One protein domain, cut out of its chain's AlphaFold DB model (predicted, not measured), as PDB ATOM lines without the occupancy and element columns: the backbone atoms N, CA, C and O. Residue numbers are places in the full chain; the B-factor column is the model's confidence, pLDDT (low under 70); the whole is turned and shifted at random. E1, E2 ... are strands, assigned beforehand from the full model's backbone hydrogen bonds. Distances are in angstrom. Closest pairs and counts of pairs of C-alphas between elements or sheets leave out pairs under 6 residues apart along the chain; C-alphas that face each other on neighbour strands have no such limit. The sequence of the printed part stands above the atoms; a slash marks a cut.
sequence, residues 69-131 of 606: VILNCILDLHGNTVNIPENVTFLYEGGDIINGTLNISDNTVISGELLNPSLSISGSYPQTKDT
ATOM      1  N   VAL A  69     -12.690 -27.292 -42.555       96.38
ATOM      2  CA  VAL A  69     -13.407 -27.668 -41.333       96.38
ATOM      3  C   VAL A  69     -14.172 -26.453 -40.847       96.38
ATOM      4  O   VAL A  69     -13.569 -25.421 -40.555       96.38
ATOM      5  N   ILE A  70     -15.490 -26.574 -40.760       95.75
ATOM      6  CA  ILE A  70     -16.364 -25.532 -40.225       95.75
ATOM      7  C   ILE A  70     -16.624 -25.847 -38.753       95.75
ATOM      8  O   ILE A  70     -17.059 -26.948 -38.423       95.75
ATOM      9  N   LEU A  71     -16.312 -24.902 -37.867       96.06
ATOM     10  CA  LEU A  71     -16.446 -25.053 -36.421       96.06
ATOM     11  C   LEU A  71     -17.664 -24.267 -35.946       96.06
ATOM     12  O   LEU A  71     -17.566 -23.097 -35.576       96.06
ATOM     13  N   ASN A  72     -18.803 -24.951 -35.929       96.06
ATOM     14  CA  ASN A  72     -20.079 -24.529 -35.347       96.06
ATOM     15  C   ASN A  72     -20.464 -25.407 -34.131       96.06
ATOM     16  O   ASN A  72     -21.645 -25.559 -33.821       96.06
ATOM     17  N   CYS A  73     -19.450 -25.997 -33.484       95.88
ATOM     18  CA  CYS A  73     -19.474 -26.860 -32.298       95.88
ATOM     19  C   CYS A  73     -18.088 -26.841 -31.605       95.88
ATOM     20  O   CYS A  73     -17.112 -26.340 -32.168       95.88
ATOM     21  N   ILE A  74     -17.977 -27.395 -30.397       96.75
ATOM     22  CA  ILE A  74     -16.729 -27.536 -29.633       96.75
ATOM     23  C   ILE A  74     -16.023 -28.845 -30.005       96.75
ATOM     24  O   ILE A  74     -16.474 -29.939 -29.659       96.75
ATOM     25  N   LEU A  75     -14.868 -28.735 -30.652       96.88
ATOM     26  CA  LEU A  75     -13.967 -29.838 -30.954       96.88
ATOM     27  C   LEU A  75     -12.945 -30.006 -29.816       96.88
ATOM     28  O   LEU A  75     -11.954 -29.281 -29.743       96.88
ATOM     29  N   ASP A  76     -13.180 -30.965 -28.919       96.44
ATOM     30  CA  ASP A  76     -12.231 -31.338 -27.862       96.44
ATOM     31  C   ASP A  76     -11.218 -32.361 -28.395       96.44
ATOM     32  O   ASP A  76     -11.578 -33.462 -28.808       96.44
ATOM     33  N   LEU A  77      -9.935 -32.001 -28.383       96.50
ATOM     34  CA  LEU A  77      -8.851 -32.881 -28.827       96.50
ATOM     35  C   LEU A  77      -8.415 -33.876 -27.735       96.50
ATOM     36  O   LEU A  77      -7.550 -34.720 -27.975       96.50
ATOM     37  N   HIS A  78      -9.001 -33.807 -26.537       95.00
ATOM     38  CA  HIS A  78      -8.776 -34.708 -25.403       95.00
ATOM     39  C   HIS A  78      -7.302 -34.842 -24.981       95.00
ATOM     40  O   HIS A  78      -6.843 -35.902 -24.554       95.00
ATOM     41  N   GLY A  79      -6.547 -33.755 -25.106       95.81
ATOM     42  CA  GLY A  79      -5.116 -33.665 -24.828       95.81
ATOM     43  C   GLY A  79      -4.220 -34.230 -25.933       95.81
ATOM     44  O   GLY A  79      -3.001 -34.252 -25.762       95.81
ATOM     45  N   ASN A  80      -4.785 -34.689 -27.053       96.19
ATOM     46  CA  ASN A  80      -4.022 -35.305 -28.133       96.19
ATOM     47  C   ASN A  80      -3.361 -34.267 -29.050       96.19
ATOM     48  O   ASN A  80      -3.793 -33.117 -29.160       96.19
ATOM     49  N   THR A  81      -2.316 -34.716 -29.747       96.88
ATOM     50  CA  THR A  81      -1.747 -34.013 -30.900       96.88
ATOM     51  C   THR A  81      -2.336 -34.599 -32.180       96.88
ATOM     52  O   THR A  81      -2.134 -35.783 -32.449       96.88
ATOM     53  N   VAL A  82      -3.010 -33.777 -32.986       96.50
ATOM     54  CA  VAL A  82      -3.560 -34.177 -34.290       96.50
ATOM     55  C   VAL A  82      -2.706 -33.595 -35.413       96.50
ATOM     56  O   VAL A  82      -2.435 -32.396 -35.430       96.50
ATOM     57  N   ASN A  83      -2.273 -34.437 -36.355       96.00
ATOM     58  CA  ASN A  83      -1.503 -33.996 -37.521       96.00
ATOM     59  C   ASN A  83      -2.434 -33.432 -38.592       96.00
ATOM     60  O   ASN A  83      -3.312 -34.139 -39.082       96.00
ATOM     61  N   ILE A  84      -2.203 -32.182 -38.980       96.25
ATOM     62  CA  ILE A  84      -2.984 -31.485 -39.995       96.25
ATOM     63  C   ILE A  84      -2.182 -31.473 -41.301       96.25
ATOM     64  O   ILE A  84      -1.058 -30.969 -41.302       96.25
ATOM     65  N   PRO A  85      -2.708 -32.039 -42.401       95.06
ATOM     66  CA  PRO A  85      -2.057 -32.030 -43.702       95.06
ATOM     67  C   PRO A  85      -2.059 -30.632 -44.331       95.06
ATOM     68  O   PRO A  85      -2.698 -29.704 -43.842       95.06
ATOM     69  N   GLU A  86      -1.336 -30.491 -45.440       94.88
ATOM     70  CA  GLU A  86      -1.207 -29.221 -46.156       94.88
ATOM     71  C   GLU A  86      -2.558 -28.663 -46.636       94.88
ATOM     72  O   GLU A  86      -3.474 -29.404 -47.017       94.88
ATOM     73  N   ASN A  87      -2.642 -27.331 -46.691       94.88
ATOM     74  CA  ASN A  87      -3.768 -26.573 -47.252       94.88
ATOM     75  C   ASN A  87      -5.129 -26.804 -46.556       94.88
ATOM     76  O   ASN A  87      -6.175 -26.645 -47.184       94.88
ATOM     77  N   VAL A  88      -5.159 -27.202 -45.282       96.81
ATOM     78  CA  VAL A  88      -6.418 -27.285 -44.517       96.81
ATOM     79  C   VAL A  88      -6.869 -25.892 -44.067       96.81
ATOM     80  O   VAL A  88      -6.047 -25.062 -43.699       96.81
ATOM     81  N   THR A  89      -8.176 -25.631 -44.059       97.06
ATOM     82  CA  THR A  89      -8.760 -24.385 -43.533       97.06
ATOM     83  C   THR A  89      -9.697 -24.670 -42.361       97.06
ATOM     84  O   THR A  89     -10.632 -25.447 -42.510       97.06
ATOM     85  N   PHE A  90      -9.492 -24.019 -41.216       96.56
ATOM     86  CA  PHE A  90     -10.398 -24.047 -40.064       96.56
ATOM     87  C   PHE A  90     -11.202 -22.741 -39.983       96.56
ATOM     88  O   PHE A  90     -10.651 -21.665 -39.721       96.56
ATOM     89  N   LEU A  91     -12.513 -22.835 -40.207       95.75
ATOM     90  CA  LEU A  91     -13.442 -21.709 -40.234       95.75
ATOM     91  C   LEU A  91     -14.233 -21.617 -38.926       95.75
ATOM     92  O   LEU A  91     -14.863 -22.588 -38.519       95.75
ATOM     93  N   TYR A  92     -14.232 -20.448 -38.289       94.94
ATOM     94  CA  TYR A  92     -15.078 -20.172 -37.130       94.94
ATOM     95  C   TYR A  92     -16.524 -19.864 -37.549       94.94
ATOM     96  O   TYR A  92     -16.758 -18.929 -38.312       94.94
ATOM     97  N   GLU A  93     -17.484 -20.610 -36.997       95.44
ATOM     98  CA  GLU A  93     -18.933 -20.370 -37.088       95.44
ATOM     99  C   GLU A  93     -19.606 -20.522 -35.707       95.44
ATOM    100  O   GLU A  93     -20.676 -21.108 -35.555       95.44
ATOM    101  N   GLY A  94     -18.952 -20.005 -34.662       92.94
ATOM    102  CA  GLY A  94     -19.459 -20.016 -33.285       92.94
ATOM    103  C   GLY A  94     -18.860 -21.098 -32.385       92.94
ATOM    104  O   GLY A  94     -18.892 -20.935 -31.168       92.94
ATOM    105  N   GLY A  95     -18.298 -22.161 -32.966       94.88
ATOM    106  CA  GLY A  95     -17.672 -23.277 -32.255       94.88
ATOM    107  C   GLY A  95     -16.280 -22.983 -31.688       94.88
ATOM    108  O   GLY A  95     -15.831 -21.840 -31.646       94.88
ATOM    109  N   ASP A  96     -15.565 -24.025 -31.262       95.44
ATOM    110  CA  ASP A  96     -14.223 -23.890 -30.685       95.44
ATOM    111  C   ASP A  96     -13.354 -25.133 -30.931       95.44
ATOM    112  O   ASP A  96     -13.876 -26.204 -31.229       95.44
ATOM    113  N   ILE A  97     -12.036 -25.011 -30.768       96.44
ATOM    114  CA  ILE A  97     -11.112 -26.153 -30.703       96.44
ATOM    115  C   ILE A  97     -10.368 -26.069 -29.378       96.44
ATOM    116  O   ILE A  97      -9.667 -25.092 -29.118       96.44
ATOM    117  N   ILE A  98     -10.502 -27.085 -28.532       96.25
ATOM    118  CA  ILE A  98      -9.987 -27.032 -27.164       96.25
ATOM    119  C   ILE A  98      -9.131 -28.241 -26.813       96.25
ATOM    120  O   ILE A  98      -9.231 -29.307 -27.418       96.25
ATOM    121  N   ASN A  99      -8.320 -28.055 -25.770       95.75
ATOM    122  CA  ASN A  99      -7.651 -29.124 -25.034       95.75
ATOM    123  C   ASN A  99      -6.834 -30.068 -25.933       95.75
ATOM    124  O   ASN A  99      -7.107 -31.261 -26.022       95.75
ATOM    125  N   GLY A 100      -5.801 -29.551 -26.595       96.38
ATOM    126  CA  GLY A 100      -4.853 -30.380 -27.342       96.38
ATOM    127  C   GLY A 100      -3.944 -29.580 -28.259       96.38
ATOM    128  O   GLY A 100      -3.797 -28.369 -28.103       96.38
ATOM    129  N   THR A 101      -3.292 -30.274 -29.192       96.75
ATOM    130  CA  THR A 101      -2.328 -29.673 -30.124       96.75
ATOM    131  C   THR A 101      -2.704 -29.956 -31.573       96.75
ATOM    132  O   THR A 101      -2.872 -31.114 -31.947       96.75
ATOM    133  N   LEU A 102      -2.747 -28.924 -32.415       96.00
ATOM    134  CA  LEU A 102      -2.746 -29.089 -33.870       96.00
ATOM    135  C   LEU A 102      -1.299 -29.043 -34.360       96.00
ATOM    136  O   LEU A 102      -0.616 -28.032 -34.196       96.00
ATOM    137  N   ASN A 103      -0.825 -30.138 -34.948       95.81
ATOM    138  CA  ASN A 103       0.480 -30.198 -35.592       95.81
ATOM    139  C   ASN A 103       0.324 -29.863 -37.078       95.81
ATOM    140  O   ASN A 103      -0.055 -30.712 -37.881       95.81
ATOM    141  N   ILE A 104       0.555 -28.596 -37.398       94.31
ATOM    142  CA  ILE A 104       0.222 -27.933 -38.653       94.31
ATOM    143  C   ILE A 104       1.272 -28.225 -39.734       94.31
ATOM    144  O   ILE A 104       2.475 -28.097 -39.495       94.31
ATOM    145  N   SER A 105       0.808 -28.560 -40.941       92.94
ATOM    146  CA  SER A 105       1.616 -28.553 -42.171       92.94
ATOM    147  C   SER A 105       1.460 -27.229 -42.931       92.94
ATOM    148  O   SER A 105       0.596 -26.405 -42.614       92.94
ATOM    149  N   ASP A 106       2.286 -27.028 -43.957       90.94
ATOM    150  CA  ASP A 106       2.344 -25.782 -44.724       90.94
ATOM    151  C   ASP A 106       0.977 -25.352 -45.294       90.94
ATOM    152  O   ASP A 106       0.124 -26.172 -45.647       90.94
ATOM    153  N   ASN A 107       0.786 -24.032 -45.386       90.56
ATOM    154  CA  ASN A 107      -0.405 -23.367 -45.935       90.56
ATOM    155  C   ASN A 107      -1.736 -23.682 -45.226       90.56
ATOM    156  O   ASN A 107      -2.802 -23.501 -45.811       90.56
ATOM    157  N   THR A 108      -1.706 -24.145 -43.976       93.62
ATOM    158  CA  THR A 108      -2.934 -24.264 -43.177       93.62
ATOM    159  C   THR A 108      -3.444 -22.881 -42.776       93.62
ATOM    160  O   THR A 108      -2.658 -22.036 -42.345       93.62
ATOM    161  N   VAL A 109      -4.755 -22.666 -42.872       94.12
ATOM    162  CA  VAL A 109      -5.439 -21.427 -42.478       94.12
ATOM    163  C   VAL A 109      -6.299 -21.681 -41.239       94.12
ATOM    164  O   VAL A 109      -7.040 -22.661 -41.191       94.12
ATOM    165  N   ILE A 110      -6.244 -20.796 -40.244       94.44
ATOM    166  CA  ILE A 110      -7.089 -20.849 -39.042       94.44
ATOM    167  C   ILE A 110      -7.779 -19.506 -38.790       94.44
ATOM    168  O   ILE A 110      -7.171 -18.441 -38.904       94.44
ATOM    169  N   SER A 111      -9.067 -19.544 -38.450       94.38
ATOM    170  CA  SER A 111      -9.792 -18.358 -37.975       94.38
ATOM    171  C   SER A 111      -9.279 -17.963 -36.586       94.38
ATOM    172  O   SER A 111      -9.141 -18.823 -35.714       94.38
ATOM    173  N   GLY A 112      -8.965 -16.682 -36.378       91.06
ATOM    174  CA  GLY A 112      -8.311 -16.206 -35.153       91.06
ATOM    175  C   GLY A 112      -9.139 -16.441 -33.886       91.06
ATOM    176  O   GLY A 112      -8.579 -16.667 -32.817       91.06
ATOM    177  N   GLU A 113     -10.462 -16.469 -34.015       92.62
ATOM    178  CA  GLU A 113     -11.437 -16.726 -32.953       92.62
ATOM    179  C   GLU A 113     -11.275 -18.121 -32.328       92.62
ATOM    180  O   GLU A 113     -11.559 -18.315 -31.145       92.62
ATOM    181  N   LEU A 114     -10.756 -19.087 -33.092       93.56
ATOM    182  CA  LEU A 114     -10.489 -20.445 -32.609       93.56
ATOM    183  C   LEU A 114      -9.244 -20.511 -31.712       93.56
ATOM    184  O   LEU A 114      -9.068 -21.480 -30.977       93.56
ATOM    185  N   LEU A 115      -8.385 -19.486 -31.723       92.44
ATOM    186  CA  LEU A 115      -7.218 -19.436 -30.848       92.44
ATOM    187  C   LEU A 115      -7.651 -19.182 -29.398       92.44
ATOM    188  O   LEU A 115      -8.456 -18.293 -29.104       92.44
ATOM    189  N   ASN A 116      -7.102 -19.972 -28.479       93.38
ATOM    190  CA  ASN A 116      -7.388 -19.889 -27.049       93.38
ATOM    191  C   ASN A 116      -6.274 -20.548 -26.214       93.38
ATOM    192  O   ASN A 116      -5.444 -21.275 -26.764       93.38
ATOM    193  N   PRO A 117      -6.253 -20.360 -24.881       92.94
ATOM    194  CA  PRO A 117      -5.205 -20.916 -24.022       92.94
ATOM    195  C   PRO A 117      -5.095 -22.448 -23.998       92.94
ATOM    196  O   PRO A 117      -4.041 -22.957 -23.614       92.94
ATOM    197  N   SER A 118      -6.161 -23.177 -24.340       94.31
ATOM    198  CA  SER A 118      -6.202 -24.648 -24.296       94.31
ATOM    199  C   SER A 118      -5.803 -25.316 -25.616       94.31
ATOM    200  O   SER A 118      -5.573 -26.527 -25.645       94.31
ATOM    201  N   LEU A 119      -5.692 -24.530 -26.690       94.62
ATOM    202  CA  LEU A 119      -5.248 -24.968 -28.005       94.62
ATOM    203  C   LEU A 119      -3.768 -24.637 -28.194       94.62
ATOM    204  O   LEU A 119      -3.360 -23.477 -28.170       94.62
ATOM    205  N   SER A 120      -2.957 -25.665 -28.410       93.56
ATOM    206  CA  SER A 120      -1.558 -25.516 -28.807       93.56
ATOM    207  C   SER A 120      -1.403 -25.721 -30.310       93.56
ATOM    208  O   SER A 120      -2.100 -26.533 -30.915       93.56
ATOM    209  N   ILE A 121      -0.451 -25.015 -30.911       92.88
ATOM    210  CA  ILE A 121      -0.078 -25.179 -32.315       92.88
ATOM    211  C   ILE A 121       1.391 -25.602 -32.373       92.88
ATOM    212  O   ILE A 121       2.238 -25.000 -31.709       92.88
ATOM    213  N   SER A 122       1.694 -26.637 -33.149       93.25
ATOM    214  CA  SER A 122       3.056 -27.088 -33.454       93.25
ATOM    215  C   SER A 122       3.238 -27.275 -34.961       93.25
ATOM    216  O   SER A 122       2.271 -27.194 -35.709       93.25
ATOM    217  N   GLY A 123       4.463 -27.558 -35.409       92.00
ATOM    218  CA  GLY A 123       4.765 -27.711 -36.834       92.00
ATOM    219  C   GLY A 123       5.023 -26.360 -37.501       92.00
ATOM    220  O   GLY A 123       5.759 -25.538 -36.949       92.00
ATOM    221  N   SER A 124       4.451 -26.147 -38.684       90.19
ATOM    222  CA  SER A 124       4.506 -24.866 -39.395       90.19
ATOM    223  C   SER A 124       3.579 -23.829 -38.750       90.19
ATOM    224  O   SER A 124       2.579 -24.171 -38.119       90.19
ATOM    225  N   TYR A 125       3.887 -22.539 -38.912       86.31
ATOM    226  CA  TYR A 125       2.981 -21.477 -38.472       86.31
ATOM    227  C   TYR A 125       1.760 -21.412 -39.398       86.31
ATOM    228  O   TYR A 125       1.942 -21.282 -40.613       86.31
ATOM    229  N   PRO A 126       0.528 -21.499 -38.862       86.81
ATOM    230  CA  PRO A 126      -0.657 -21.345 -39.681       86.81
ATOM    231  C   PRO A 126      -0.773 -19.899 -40.160       86.81
ATOM    232  O   PRO A 126      -0.350 -18.956 -39.485       86.81
ATOM    233  N   GLN A 127      -1.401 -19.722 -41.314       88.06
ATOM    234  CA  GLN A 127      -1.923 -18.427 -41.708       88.06
ATOM    235  C   GLN A 127      -3.202 -18.161 -40.922       88.06
ATOM    236  O   GLN A 127      -4.033 -19.049 -40.727       88.06
ATOM    237  N   THR A 128      -3.384 -16.929 -40.479       86.62
ATOM    238  CA  THR A 128      -4.688 -16.495 -39.991       86.62
ATOM    239  C   THR A 128      -5.573 -16.139 -41.175       86.62
ATOM    240  O   THR A 128      -5.098 -15.588 -42.168       86.62
ATOM    241  N   LYS A 129      -6.860 -16.496 -41.097       86.25
ATOM    242  CA  LYS A 129      -7.840 -16.179 -42.151       86.25
ATOM    243  C   LYS A 129      -7.878 -14.674 -42.439       86.25
ATOM    244  O   LYS A 129      -7.939 -14.266 -43.594       86.25
ATOM    245  N   ASP A 130      -7.794 -13.882 -41.376       88.44
ATOM    246  CA  ASP A 130      -7.752 -12.430 -41.406       88.44
ATOM    247  C   ASP A 130      -6.485 -11.933 -40.710       88.44
ATOM    248  O   ASP A 130      -6.036 -12.495 -39.717       88.44
ATOM    249  N   THR A 131      -5.945 -10.808 -41.174       91.69
ATOM    250  CA  THR A 131      -4.802 -10.143 -40.516       91.69
ATOM    251  C   THR A 131      -5.180  -9.447 -39.204       91.69
ATOM    252  O   THR A 131      -4.326  -8.832 -38.560       91.69
TER     253      THR A 131
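This is residues 69 to 131 of the 606 residues of the protein "Parallel beta-helix repeat protein" of Algibacter lectus (UniProt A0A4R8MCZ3). What would one see first? A chain wound in stacked turns as a three-sided coil: E3, E6 and E7 lie side by side as one wall, E2 and E5 make a second, and E1 and E4 a third, which short pairings of residues 109 to 110 and 127 to 128 carry on. How does the chain build it? E1, E2 and E3 make one turn, E4, E5 and E6 the next, and residues 109 to 123, ending in E7, go round again. What is it in numbers? The printed part has 63 residues with no named helix and seven named strands, E1 to E7 in order, in three parallel sheets, E3 E6 E7, E1 E4 and E2 E5; the class is all strand, though 27 of the 63 residues, under half, are in named strands. It is compact and rounded, with a radius of gyration of the C-alphas of 10.5 A and spans of 24 by 23 by 18 A.

How is the largest sheet paired? Inner strand E6, residues 100 to 104, is parallel to edge strand E3, residues 81 to 84, at 28 degrees, with N 84 and O 103 2.8 A apart. It is also parallel to edge strand E7, residues 119 to 123, at 31 degrees, with N 104 and O 122 2.8 A apart. What of the other sheets? E2, residues 74 to 76, and E5, residues 96 to 98, are parallel at 17 degrees, with N 75 and O 96 2.8 A apart. E1, residues 69 to 71, and E4, residues 89 to 92, are parallel at 16 degrees, with N 91 and O 69 2.8 A apart. Which strands stay apart? Among them are E1 and E3, E2 and E4, and E4 and E6.

Where do the strands begin and end? E1 begins at C-alpha 69, (-13.407, -27.668, -41.333), and E7 ends at C-alpha 123, (4.765, -27.711, -36.834). How long are they? From first to last C-alpha, E7 measures 13.6 A, E6 12.6 A, E4 9.9 A and E3 9.5 A. E1 and E5 measure 6.3 A each, and E2 6.2 A.

How far does it reach? The two C-alphas farthest apart, those of His 78 and Thr 131, are 29.1 A apart. Which links are long? The link from E6 to E7, residues 105 to 118, is long, and the other links between named strands are tight. Is the model broken or uncertain anywhere? The printed part has no cut, its mean pLDDT is 94.0, and no printed residue is under 70.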